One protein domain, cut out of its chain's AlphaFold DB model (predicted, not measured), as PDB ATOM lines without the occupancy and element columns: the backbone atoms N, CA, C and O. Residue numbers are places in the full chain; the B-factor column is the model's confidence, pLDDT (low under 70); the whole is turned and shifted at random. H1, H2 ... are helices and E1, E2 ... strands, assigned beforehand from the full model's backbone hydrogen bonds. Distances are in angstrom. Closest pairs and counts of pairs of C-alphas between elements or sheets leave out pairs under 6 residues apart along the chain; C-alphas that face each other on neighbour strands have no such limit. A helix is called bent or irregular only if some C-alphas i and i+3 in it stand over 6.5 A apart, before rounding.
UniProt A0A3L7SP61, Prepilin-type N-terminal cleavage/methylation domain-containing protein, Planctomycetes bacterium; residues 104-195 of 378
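What this domain is: This is residues 104 to 195 of the 378 residues of the protein "Prepilin-type N-terminal cleavage/methylation domain-containing protein" of Planctomycetes bacterium (UniProt A0A3L7SP61). One antiparallel sheet of seven strands curls round into a small, nearly closed barrel, whose two edges come together where E6 runs on into E7. The long loop of residues 121 to 134 and the short helix H1 lie out to one side, with residues 131 to 138 sticking out free, and the loop of residues 168 to 186 lies toward the other end of the longest axis. The printed part has 92 residues, with one named helix and seven named strands along the chain as E1 E2 H1 E3 E4 E5 E6 E7, and the sheet's order is E6 E1 E2 E5 E4 E3 E7. The class is mostly strand, though under half of the residues are in named elements. The whole is compact, with a radius of gyration of the C-alphas of 12.9 A and spans of 35 by 27 by 24 A.

How they stand to each other: E1, residues 104 to 108, and E2, residues 114 to 120, form a hairpin, with N 105 and O 118 2.8 A apart, within hydrogen-bond range. H1, residues 135 to 139, is not on the sheet; its one O i to N i+4 pair is out of range, and 1 of 2 O i to N i+3 pairs is within it. E3, residues 146 to 149, E4, residues 152 to 161, and E5, residues 163 to 167, make a meander, each strand the antiparallel neighbour of the one before. Between E4 and E3, N 156 and O 147 are within hydrogen-bond range at 2.9 A, and between E5 and E4, N 165 and O 159 are within hydrogen-bond range at 2.9 A. E4 bends by 54 degrees at residue 155, and its pairing is staggered: residues 152 to 157 pair with E3, residues 157 to 161 with E5. E5 is also antiparallel to E2 at 130 degrees, with N 117 and O 164 2.9 A apart. E6, residues 187 to 189, pairs with E1 through N 189 and O 104, 2.8 A. E7, residues 191 to 194, pairs with E3 through N 148 and O 192, 2.9 A. The edge strands E6 and E7 meet only through their link. This is a folded sheet, bent back on itself: E6 E1 E2 E5 face E3 E7, with E4 as the hinge.

Where its parts are: E1 begins at C-alpha 104, (16.592, 7.623, -21.193), and is 12.1 A long. E2 is 19.1 A and E4 25.1 A long; E5 is 12.3 A. H1 is irregular, but only just: C-alphas 136 and 139 are 6.8 A apart. E7 ends at C-alpha 194, (13.539, 19.117, -29.878).

The domain as a whole: The C-alphas of Ser 123 and Ser 173 are the farthest apart, 38.1 A. The printed part has no cut. The links E2 to H1 and E5 to E6 are long. Mean pLDDT of the printed part is 81.5; residues 120 to 139 and residue 141 are under 70.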
ATOM      1  N   PHE A 104      15.965   8.574 -20.281       90.69
ATOM      2  CA  PHE A 104      16.592   7.623 -21.193       90.69
ATOM      3  C   PHE A 104      17.832   7.020 -20.549       90.69
ATOM      4  O   PHE A 104      18.742   7.742 -20.145       90.69
ATOM      5  N   THR A 105      17.897   5.694 -20.507       91.25
ATOM      6  CA  THR A 105      19.163   4.987 -20.342       91.25
ATOM      7  C   THR A 105      19.906   5.032 -21.667       91.25
ATOM      8  O   THR A 105      19.389   4.554 -22.680       91.25
ATOM      9  N   VAL A 106      21.097   5.628 -21.659       92.31
ATOM     10  CA  VAL A 106      21.935   5.796 -22.853       92.31
ATOM     11  C   VAL A 106      23.002   4.705 -22.861       92.31
ATOM     12  O   VAL A 106      23.838   4.645 -21.961       92.31
ATOM     13  N   ALA A 107      22.976   3.843 -23.876       93.56
ATOM     14  CA  ALA A 107      23.952   2.775 -24.073       93.56
ATOM     15  C   ALA A 107      24.701   2.989 -25.402       93.56
ATOM     16  O   ALA A 107      24.176   2.620 -26.461       93.56
ATOM     17  N   PRO A 108      25.896   3.614 -25.383       92.31
ATOM     18  CA  PRO A 108      26.712   3.800 -26.580       92.31
ATOM     19  C   PRO A 108      27.015   2.466 -27.268       92.31
ATOM     20  O   PRO A 108      27.354   1.479 -26.617       92.31
ATOM     21  N   ALA A 109      26.904   2.433 -28.593       89.88
ATOM     22  CA  ALA A 109      27.357   1.310 -29.401       89.88
ATOM     23  C   ALA A 109      28.891   1.216 -29.366       89.88
ATOM     24  O   ALA A 109      29.575   2.214 -29.143       89.88
ATOM     25  N   ALA A 110      29.445   0.040 -29.677       87.94
ATOM     26  CA  ALA A 110      30.896  -0.170 -29.708       87.94
ATOM     27  C   ALA A 110      31.638   0.783 -30.669       87.94
ATOM     28  O   ALA A 110      32.789   1.128 -30.427       87.94
ATOM     29  N   SER A 111      30.975   1.247 -31.738       87.06
ATOM     30  CA  SER A 111      31.525   2.241 -32.670       87.06
ATOM     31  C   SER A 111      31.577   3.667 -32.109       87.06
ATOM     32  O   SER A 111      32.198   4.538 -32.712       87.06
ATOM     33  N   GLY A 112      30.890   3.946 -30.998       86.12
ATOM     34  CA  GLY A 112      30.828   5.258 -30.352       86.12
ATOM     35  C   GLY A 112      29.998   6.322 -31.085       86.12
ATOM     36  O   GLY A 112      29.670   7.337 -30.483       86.12
ATOM     37  N   SER A 113      29.614   6.118 -32.349       90.81
ATOM     38  CA  SER A 113      28.840   7.108 -33.126       90.81
ATOM     39  C   SER A 113      27.340   7.108 -32.828       90.81
ATOM     40  O   SER A 113      26.667   8.113 -33.053       90.81
ATOM     41  N   ASN A 114      26.820   5.986 -32.333       92.75
ATOM     42  CA  ASN A 114      25.411   5.798 -32.010       92.75
ATOM     43  C   ASN A 114      25.274   5.380 -30.548       92.75
ATOM     44  O   ASN A 114      26.153   4.702 -30.020       92.75
ATOM     45  N   ALA A 115      24.146   5.701 -29.930       91.50
ATOM     46  CA  ALA A 115      23.747   5.167 -28.640       91.50
ATOM     47  C   ALA A 115      22.303   4.680 -28.692       91.50
ATOM     48  O   ALA A 115      21.414   5.390 -29.163       91.50
ATOM     49  N   THR A 116      22.071   3.474 -28.182       92.19
ATOM     50  CA  THR A 116      20.718   2.944 -28.006       92.19
ATOM     51  C   THR A 116      20.083   3.639 -26.811       92.19
ATOM     52  O   THR A 116      20.711   3.762 -25.755       92.19
ATOM     53  N   LEU A 117      18.845   4.096 -26.972       90.38
ATOM     54  CA  LEU A 117      18.085   4.749 -25.914       90.38
ATOM     55  C   LEU A 117      17.016   3.790 -25.400       90.38
ATOM     56  O   LEU A 117      16.210   3.268 -26.166       90.38
ATOM     57  N   THR A 118      16.991   3.569 -24.092       87.19
ATOM     58  CA  THR A 118      15.944   2.770 -23.442       87.19
ATOM     59  C   THR A 118      15.193   3.651 -22.459       87.19
ATOM     60  O   THR A 118      15.784   4.171 -21.515       87.19
ATOM     61  N   GLY A 119      13.899   3.871 -22.688       81.25
ATOM     62  CA  GLY A 119      13.082   4.680 -21.787       81.25
ATOM     63  C   GLY A 119      12.780   3.951 -20.479       81.25
ATOM     64  O   GLY A 119      12.452   2.766 -20.492       81.25
ATOM     65  N   SER A 120      12.868   4.656 -19.353       69.44
ATOM     66  CA  SER A 120      12.526   4.140 -18.020       69.44
ATOM     67  C   SER A 120      11.812   5.201 -17.172       69.44
ATOM     68  O   SER A 120      11.944   6.400 -17.430       69.44
ATOM     69  N   SER A 121      11.047   4.750 -16.172       63.53
ATOM     70  CA  SER A 121      10.464   5.567 -15.098       63.53
ATOM     71  C   SER A 121      10.812   4.956 -13.731       63.53
ATOM     72  O   SER A 121      11.187   3.784 -13.629       63.53
ATOM     73  N   SER A 122      10.750   5.757 -12.666       56.81
ATOM     74  CA  SER A 122      11.178   5.380 -11.310       56.81
ATOM     75  C   SER A 122      10.241   4.397 -10.601       56.81
ATOM     76  O   SER A 122      10.637   3.794  -9.608       56.81
ATOM     77  N   SER A 123       9.033   4.173 -11.123       64.38
ATOM     78  CA  SER A 123       8.052   3.242 -10.550       64.38
ATOM     79  C   SER A 123       8.321   1.768 -10.876       64.38
ATOM     80  O   SER A 123       7.523   0.910 -10.505       64.38
ATOM     81  N   GLY A 124       9.407   1.441 -11.590       55.94
ATOM     82  CA  GLY A 124       9.732   0.067 -11.998       55.94
ATOM     83  C   GLY A 124       8.765  -0.525 -13.033       55.94
ATOM     84  O   GLY A 124       9.042  -1.581 -13.599       55.94
ATOM     85  N   SER A 125       7.666   0.171 -13.332       50.75
ATOM     86  CA  SER A 125       6.817  -0.113 -14.476       50.75
ATOM     87  C   SER A 125       7.553   0.336 -15.730       50.75
ATOM     88  O   SER A 125       7.941   1.496 -15.864       50.75
ATOM     89  N   THR A 126       7.723  -0.563 -16.697       46.88
ATOM     90  CA  THR A 126       7.946  -0.130 -18.077       46.88
ATOM     91  C   THR A 126       6.787   0.814 -18.410       46.88
ATOM     92  O   THR A 126       5.649   0.414 -18.193       46.88
ATOM     93  N   VAL A 127       7.088   2.056 -18.821       49.25
ATOM     94  CA  VAL A 127       6.217   3.174 -19.288       49.25
ATOM     95  C   VAL A 127       6.595   4.428 -18.482       49.25
ATOM     96  O   VAL A 127       6.508   4.421 -17.263       49.25
ATOM     97  N   CYS A 128       7.169   5.475 -19.090       50.62
ATOM     98  CA  CYS A 128       6.459   6.518 -19.865       50.62
ATOM     99  C   CYS A 128       6.995   6.724 -21.291       50.62
ATOM    100  O   CYS A 128       6.671   7.695 -21.963       50.62
ATOM    101  N   VAL A 129       7.816   5.776 -21.754       52.31
ATOM    102  CA  VAL A 129       8.177   5.620 -23.172       52.31
ATOM    103  C   VAL A 129       7.554   4.334 -23.764       52.31
ATOM    104  O   VAL A 129       7.812   3.961 -24.899       52.31
ATOM    105  N   ALA A 130       6.691   3.638 -23.012       41.53
ATOM    106  CA  ALA A 130       6.107   2.348 -23.412       41.53
ATOM    107  C   ALA A 130       4.570   2.332 -23.574       41.53
ATOM    108  O   ALA A 130       4.053   1.378 -24.140       41.53
ATOM    109  N   SER A 131       3.840   3.413 -23.255       43.28
ATOM    110  CA  SER A 131       2.483   3.660 -23.803       43.28
ATOM    111  C   SER A 131       2.544   4.205 -25.242       43.28
ATOM    112  O   SER A 131       1.583   4.758 -25.768       43.28
ATOM    113  N   LEU A 132       3.718   4.063 -25.863       52.12
ATOM    114  CA  LEU A 132       4.137   4.653 -27.126       52.12
ATOM    115  C   LEU A 132       4.143   3.648 -28.285       52.12
ATOM    116  O   LEU A 132       4.629   3.949 -29.374       52.12
ATOM    117  N   SER A 133       3.596   2.453 -28.069       45.06
ATOM    118  CA  SER A 133       3.216   1.520 -29.126       45.06
ATOM    119  C   SER A 133       1.874   1.964 -29.731       45.06
ATOM    120  O   SER A 133       0.816   1.421 -29.431       45.06
ATOM    121  N   GLY A 134       1.898   3.003 -30.571       51.78
ATOM    122  CA  GLY A 134       0.701   3.514 -31.245       51.78
ATOM    123  C   GLY A 134       0.972   4.657 -32.228       51.78
ATOM    124  O   GLY A 134       2.039   5.269 -32.226       51.78
ATOM    125  N   THR A 135      -0.017   4.975 -33.068       49.59
ATOM    126  CA  THR A 135       0.048   6.020 -34.115       49.59
ATOM    127  C   THR A 135       0.335   7.428 -33.584       49.59
ATOM    128  O   THR A 135       0.857   8.259 -34.325       49.59
ATOM    129  N   ALA A 136       0.080   7.694 -32.297       51.47
ATOM    130  CA  ALA A 136       0.404   8.960 -31.634       51.47
ATOM    131  C   ALA A 136       1.912   9.296 -31.659       51.47
ATOM    132  O   ALA A 136       2.285  10.464 -31.531       51.47
ATOM    133  N   PHE A 137       2.777   8.295 -31.881       61.09
ATOM    134  CA  PHE A 137       4.227   8.466 -31.927       61.09
ATOM    135  C   PHE A 137       4.819   8.783 -33.296       61.09
ATOM    136  O   PHE A 137       5.976   9.203 -33.351       61.09
ATOM    137  N   ALA A 138       4.030   8.705 -34.373       60.38
ATOM    138  CA  ALA A 138       4.476   9.085 -35.717       60.38
ATOM    139  C   ALA A 138       5.097  10.500 -35.760       60.38
ATOM    140  O   ALA A 138       5.946  10.801 -36.594       60.38
ATOM    141  N   ASN A 139       4.729  11.362 -34.807       66.00
ATOM    142  CA  ASN A 139       5.232  12.727 -34.700       66.00
ATOM    143  C   ASN A 139       6.681  12.831 -34.182       66.00
ATOM    144  O   ASN A 139       7.382  13.781 -34.532       66.00
ATOM    145  N   PHE A 140       7.155  11.873 -33.375       75.06
ATOM    146  CA  PHE A 140       8.523  11.871 -32.826       75.06
ATOM    147  C   PHE A 140       9.497  11.019 -33.638       75.06
ATOM    148  O   PHE A 140      10.709  11.188 -33.519       75.06
ATOM    149  N   THR A 141       8.972  10.126 -34.476       69.56
ATOM    150  CA  THR A 141       9.764   9.243 -35.341       69.56
ATOM    151  C   THR A 141      10.284   9.931 -36.590       69.56
ATOM    152  O   THR A 141      11.058   9.333 -37.330       69.56
ATOM    153  N   ASN A 142       9.855  11.170 -36.838       82.19
ATOM    154  CA  ASN A 142      10.341  11.956 -37.957       82.19
ATOM    155  C   ASN A 142      11.847  12.207 -37.789       82.19
ATOM    156  O   ASN A 142      12.258  12.817 -36.795       82.19
ATOM    157  N   PRO A 143      12.677  11.754 -38.741       82.69
ATOM    158  CA  PRO A 143      14.092  12.093 -38.754       82.69
ATOM    159  C   PRO A 143      14.274  13.616 -38.780       82.69
ATOM    160  O   PRO A 143      13.424  14.343 -39.290       82.69
ATOM    161  N   GLY A 144      15.359  14.103 -38.178       86.75
ATOM    162  CA  GLY A 144      15.641  15.535 -38.021       86.75
ATOM    163  C   GLY A 144      15.158  16.152 -36.702       86.75
ATOM    164  O   GLY A 144      15.486  17.307 -36.418       86.75
ATOM    165  N   ASN A 145      14.444  15.390 -35.866       92.75
ATOM    166  CA  ASN A 145      14.327  15.702 -34.443       92.75
ATOM    167  C   ASN A 145      15.706  15.602 -33.769       92.75
ATOM    168  O   ASN A 145      16.537  14.770 -34.147       92.75
ATOM    169  N   LEU A 146      15.940  16.424 -32.746       94.38
ATOM    170  CA  LEU A 146      17.170  16.390 -31.953       94.38
ATOM    171  C   LEU A 146      16.871  15.941 -30.524       94.38
ATOM    172  O   LEU A 146      15.783  16.189 -30.008       94.38
ATOM    173  N   VAL A 147      17.843  15.325 -29.858       95.00
ATOM    174  CA  VAL A 147      17.771  15.007 -28.427       95.00
ATOM    175  C   VAL A 147      18.954  15.622 -27.686       95.00
ATOM    176  O   VAL A 147      20.080  15.614 -28.182       95.00
ATOM    177  N   GLN A 148      18.695  16.162 -26.500       96.31
ATOM    178  CA  GLN A 148      19.705  16.631 -25.553       96.31
ATOM    179  C   GLN A 148      19.509  15.910 -24.217       96.31
ATOM    180  O   GLN A 148      18.375  15.603 -23.840       96.31
ATOM    181  N   PHE A 149      20.598  15.636 -23.499       94.88
ATOM    182  CA  PHE A 149      20.559  14.929 -22.218       94.88
ATOM    183  C   PHE A 149      20.915  15.857 -21.058       94.88
ATOM    184  O   PHE A 149      21.806  16.686 -21.167       94.88
ATOM    185  N   ASN A 150      20.229  15.691 -19.926       94.00
ATOM    186  CA  ASN A 150      20.424  16.454 -18.688       94.00
ATOM    187  C   ASN A 150      20.370  17.982 -18.859       94.00
ATOM    188  O   ASN A 150      20.989  18.698 -18.077       94.00
ATOM    189  N   ASP A 151      19.644  18.468 -19.871       93.38
ATOM    190  CA  ASP A 151      19.537  19.898 -20.198       93.38
ATOM    191  C   ASP A 151      20.880  20.583 -20.463       93.38
ATOM    192  O   ASP A 151      21.017  21.798 -20.335       93.38
ATOM    193  N   CYS A 152      21.894  19.794 -20.817       91.31
ATOM    194  CA  CYS A 152      23.237  20.281 -21.038       91.31
ATOM    195  C   CYS A 152      23.943  19.506 -22.151       91.31
ATOM    196  O   CYS A 152      23.497  18.462 -22.630       91.31
ATOM    197  N   GLY A 153      25.076  20.052 -22.581       90.44
ATOM    198  CA  GLY A 153      25.910  19.418 -23.586       90.44
ATOM    199  C   GLY A 153      25.325  19.478 -25.002       90.44
ATOM    200  O   GLY A 153      24.449  20.297 -25.299       90.44
ATOM    201  N   PRO A 154      25.868  18.651 -25.904       94.31
ATOM    202  CA  PRO A 154      25.573  18.723 -27.322       94.31
ATOM    203  C   PRO A 154      24.204  18.128 -27.661       94.31
ATOM    204  O   PRO A 154      23.670  17.273 -26.958       94.31
ATOM    205  N   PHE A 155      23.664  18.567 -28.795       95.12
ATOM    206  CA  PHE A 155      22.507  17.942 -29.425       95.12
ATOM    207  C   PHE A 155      22.930  16.717 -30.229       95.12
ATOM    208  O   PHE A 155      23.923  16.777 -30.953       95.12
ATOM    209  N   TYR A 156      22.119  15.669 -30.183       94.56
ATOM    210  CA  TYR A 156      22.277  14.449 -30.970       94.56
ATOM    211  C   TYR A 156      21.125  14.322 -31.968       94.56
ATOM    212  O   TYR A 156      20.012  14.771 -31.685       94.56
ATOM    213  N   ASP A 157      21.370  13.691 -33.116       92.75
ATOM    214  CA  ASP A 157      20.294  13.295 -34.027       92.75
ATOM    215  C   ASP A 157      19.439  12.228 -33.340       92.75
ATOM    216  O   ASP A 157      19.969  11.224 -32.853       92.75
ATOM    217  N   PHE A 158      18.124  12.424 -33.319       91.75
ATOM    218  CA  PHE A 158      17.182  11.450 -32.784       91.75
ATOM    219  C   PHE A 158      16.595  10.612 -33.921       91.75
ATOM    220  O   PHE A 158      15.968  11.136 -34.844       91.75
ATOM    221  N   LEU A 159      16.830   9.303 -33.869       87.62
ATOM    222  CA  LEU A 159      16.497   8.356 -34.928       87.62
ATOM    223  C   LEU A 159      15.637   7.223 -34.359       87.62
ATOM    224  O   LEU A 159      15.893   6.730 -33.257       87.62
ATOM    225  N   LEU A 160      14.662   6.760 -35.143       81.12
ATOM    226  CA  LEU A 160      13.957   5.509 -34.881       81.12
ATOM    227  C   LEU A 160      14.210   4.530 -36.033       81.12
ATOM    228  O   LEU A 160      13.678   4.701 -37.126       81.12
ATOM    229  N   SER A 161      15.009   3.494 -35.776       74.00
ATOM    230  CA  SER A 161      15.240   2.383 -36.709       74.00
ATOM    231  C   SER A 161      15.094   1.064 -35.952       74.00
ATOM    232  O   SER A 161      16.071   0.487 -35.482       74.00
ATOM    233  N   GLY A 162      13.847   0.648 -35.712       78.19
ATOM    234  CA  GLY A 162      13.501  -0.489 -34.845       78.19
ATOM    235  C   GLY A 162      13.636  -0.186 -33.346       78.19
ATOM    236  O   GLY A 162      12.724  -0.470 -32.577       78.19
ATOM    237  N   THR A 163      14.727   0.465 -32.943       82.44
ATOM    238  CA  THR A 163      14.968   0.966 -31.583       82.44
ATOM    239  C   THR A 163      15.265   2.459 -31.593       82.44
ATOM    240  O   THR A 163      15.743   3.008 -32.589       82.44
ATOM    241  N   TRP A 164      15.016   3.117 -30.464       86.75
ATOM    242  CA  TRP A 164      15.411   4.504 -30.252       86.75
ATOM    243  C   TRP A 164      16.928   4.622 -30.282       86.75
ATOM    244  O   TRP A 164      17.634   3.895 -29.580       86.75
ATOM    245  N   THR A 165      17.446   5.525 -31.101       90.44
ATOM    246  CA  THR A 165      18.884   5.743 -31.229       90.44
ATOM    247  C   THR A 165      19.174   7.233 -31.227       90.44
ATOM    248  O   THR A 165      18.538   8.000 -31.946       90.44
ATOM    249  N   ALA A 166      20.147   7.646 -30.422       92.19
ATOM    250  CA  ALA A 166      20.810   8.928 -30.590       92.19
ATOM    251  C   ALA A 166      22.050   8.723 -31.463       92.19
ATOM    252  O   ALA A 166      22.770   7.738 -31.290       92.19
ATOM    253  N   ARG A 167      22.333   9.651 -32.374       93.44
ATOM    254  CA  ARG A 167      23.543   9.636 -33.208       93.44
ATOM    255  C   ARG A 167      24.296  10.955 -33.090       93.44
ATOM    256  O   ARG A 167      23.685  12.020 -33.012       93.44
ATOM    257  N   LEU A 168      25.625  10.880 -33.097       92.00
ATOM    258  CA  LEU A 168      26.485  12.063 -33.170       92.00
ATOM    259  C   LEU A 168      26.201  12.870 -34.446       92.00
ATOM    260  O   LEU A 168      26.119  12.318 -35.545       92.00
ATOM    261  N   ARG A 169      26.079  14.190 -34.312       89.62
ATOM    262  CA  ARG A 169      25.781  15.108 -35.417       89.62
ATOM    263  C   ARG A 169      27.044  15.488 -36.177       89.62
ATOM    264  O   ARG A 169      27.775  16.406 -35.798       89.62
ATOM    265  N   THR A 170      27.263  14.837 -37.311       83.12
ATOM    266  CA  THR A 170      28.375  15.174 -38.213       83.12
ATOM    267  C   THR A 170      28.262  16.596 -38.771       83.12
ATOM    268  O   THR A 170      29.280  17.248 -38.970       83.12
ATOM    269  N   THR A 171      27.043  17.129 -38.917       74.69
ATOM    270  CA  THR A 171      26.777  18.520 -39.343       74.69
ATOM    271  C   THR A 171      27.299  19.575 -38.372       74.69
ATOM    272  O   THR A 171      27.393  20.746 -38.715       74.69
ATOM    273  N   THR A 172      27.584  19.182 -37.131       81.25
ATOM    274  CA  THR A 172      28.199  20.044 -36.115       81.25
ATOM    275  C   THR A 172      29.582  19.530 -35.730       81.25
ATOM    276  O   THR A 172      30.028  19.744 -34.606       81.25
ATOM    277  N   SER A 173      30.232  18.795 -36.636       86.50
ATOM    278  CA  SER A 173      31.567  18.220 -36.454       86.50
ATOM    279  C   SER A 173      31.701  17.314 -35.226       86.50
ATOM    280  O   SER A 173      32.792  17.202 -34.671       86.50
ATOM    281  N   GLN A 174      30.621  16.664 -34.775       90.56
ATOM    282  CA  GLN A 174      30.701  15.714 -33.665       90.56
ATOM    283  C   GLN A 174      31.335  14.402 -34.131       90.56
ATOM    284  O   GLN A 174      30.937  13.816 -35.139       90.56
ATOM    285  N   THR A 175      32.301  13.923 -33.358       92.44
ATOM    286  CA  THR A 175      33.008  12.657 -33.533       92.44
ATOM    287  C   THR A 175      33.032  11.906 -32.200       92.44
ATOM    288  O   THR A 175      32.936  12.533 -31.143       92.44
ATOM    289  N   PRO A 176      33.227  10.573 -32.203       92.56
ATOM    290  CA  PRO A 176      33.375   9.815 -30.957       92.56
ATOM    291  C   PRO A 176      34.542  10.284 -30.075       92.56
ATOM    292  O   PRO A 176      34.592   9.958 -28.894       92.56
ATOM    293  N   THR A 177      35.494  11.033 -30.642       91.38
ATOM    294  CA  THR A 177      36.669  11.554 -29.933       91.38
ATOM    295  C   THR A 177      36.446  12.928 -29.306       91.38
ATOM    296  O   THR A 177      37.043  13.207 -28.272       91.38
ATOM    297  N   ASN A 178      35.614  13.789 -29.902       92.19
ATOM    298  CA  ASN A 178      35.378  15.147 -29.397       92.19
ATOM    299  C   ASN A 178      34.030  15.312 -28.679       92.19
ATOM    300  O   ASN A 178      33.811  16.321 -28.013       92.19
ATOM    301  N   THR A 179      33.132  14.336 -28.819       91.38
ATOM    302  CA  THR A 179      31.781  14.373 -28.269       91.38
ATOM    303  C   THR A 179      31.576  13.161 -27.384       91.38
ATOM    304  O   THR A 179      31.468  12.032 -27.860       91.38
ATOM    305  N   LEU A 180      31.538  13.403 -26.077       90.81
ATOM    306  CA  LEU A 180      31.330  12.356 -25.090       90.81
ATOM    307  C   LEU A 180      29.837  12.149 -24.851       90.81
ATOM    308  O   LEU A 180      29.096  13.103 -24.605       90.81
ATOM    309  N   TRP A 181      29.413  10.887 -24.868       93.31
ATOM    310  CA  TRP A 181      28.094  10.502 -24.383       93.31
ATOM    311  C   TRP A 181      27.956  10.816 -22.885       93.31
ATOM    312  O   TRP A 181      28.959  10.805 -22.164       93.31
ATOM    313  N   PRO A 182      26.731  11.064 -22.388       92.19
ATOM    314  CA  PRO A 182      26.491  11.234 -20.960       92.19
ATOM    315  C   PRO A 182      27.074  10.071 -20.141       92.19
ATOM    316  O   PRO A 182      26.906   8.905 -20.497       92.19
ATOM    317  N   ALA A 183      27.771  10.399 -19.051       88.56
ATOM    318  CA  ALA A 183      28.424   9.433 -18.172       88.56
ATOM    319  C   ALA A 183      27.765   9.383 -16.781       88.56
ATOM    320  O   ALA A 183      27.234  10.405 -16.331       88.56
ATOM    321  N   PRO A 184      27.823   8.234 -16.073       86.06
ATOM    322  CA  PRO A 184      28.408   6.954 -16.500       86.06
ATOM    323  C   PRO A 184      27.450   6.129 -17.385       86.06
ATOM    324  O   PRO A 184      26.298   5.968 -17.007       86.06
ATOM    325  N   PRO A 185      27.871   5.554 -18.526       79.69
ATOM    326  CA  PRO A 185      27.019   4.645 -19.291       79.69
ATOM    327  C   PRO A 185      27.135   3.188 -18.782       79.69
ATOM    328  O   PRO A 185      28.245   2.749 -18.473       79.69
ATOM    329  N   PRO A 186      26.045   2.396 -18.749       81.00
ATOM    330  CA  PRO A 186      24.655   2.796 -18.954       81.00
ATOM    331  C   PRO A 186      24.061   3.434 -17.683       81.00
ATOM    332  O   PRO A 186      23.941   2.776 -16.652       81.00
ATOM    333  N   ALA A 187      23.621   4.695 -17.762       85.56
ATOM    334  CA  ALA A 187      22.825   5.343 -16.717       85.56
ATOM    335  C   ALA A 187      21.609   6.056 -17.304       85.56
ATOM    336  O   ALA A 187      21.562   6.400 -18.486       85.56
ATOM    337  N   ALA A 188      20.609   6.255 -16.446       90.31
ATOM    338  CA  ALA A 188      19.383   6.958 -16.773       90.31
ATOM    339  C   ALA A 188      19.594   8.477 -16.682       90.31
ATOM    340  O   ALA A 188      19.866   9.019 -15.608       90.31
ATOM    341  N   HIS A 189      19.399   9.167 -17.800       92.44
ATOM    342  CA  HIS A 189      19.559  10.610 -17.941       92.44
ATOM    343  C   HIS A 189      18.222  11.278 -18.245       92.44
ATOM    344  O   HIS A 189      17.380  10.721 -18.955       92.44
ATOM    345  N   ARG A 190      18.031  12.499 -17.732       93.38
ATOM    346  CA  ARG A 190      16.927  13.350 -18.199       93.38
ATOM    347  C   ARG A 190      17.150  13.669 -19.671       93.38
ATOM    348  O   ARG A 190      18.294  13.685 -20.126       93.38
ATOM    349  N   PHE A 191      16.084  13.941 -20.405       94.25
ATOM    350  CA  PHE A 191      16.194  14.258 -21.820       94.25
ATOM    351  C   PHE A 191      15.230  15.368 -22.226       94.25
ATOM    352  O   PHE A 191      14.225  15.619 -21.564       94.25
ATOM    353  N   ALA A 192      15.544  15.999 -23.349       94.62
ATOM    354  CA  ALA A 192      14.672  16.921 -24.052       94.62
ATOM    355  C   ALA A 192      14.737  16.603 -25.552       94.62
ATOM    356  O   ALA A 192      15.818  16.616 -26.142       94.62
ATOM    357  N   ILE A 193      13.592  16.284 -26.160       93.88
ATOM    358  CA  ILE A 193      13.460  16.056 -27.604       93.88
ATOM    359  C   ILE A 193      12.974  17.346 -28.256       93.88
ATOM    360  O   ILE A 193      11.846  17.788 -28.031       93.88
ATOM    361  N   TYR A 194      13.818  17.923 -29.098       94.62
ATOM    362  CA  TYR A 194      13.539  19.117 -29.878       94.62
ATOM    363  C   TYR A 194      12.914  18.691 -31.198       94.62
ATOM    364  O   TYR A 194      13.551  18.040 -32.033       94.62
ATOM    365  N   ARG A 195      11.637  19.029 -31.357       93.50
ATOM    366  CA  ARG A 195      10.836  18.614 -32.505       93.50
ATOM    367  C   ARG A 195      11.110  19.479 -33.723       93.50
ATOM    368  O   ARG A 195      11.504  20.640 -33.598       93.50
TER     369      ARG A 195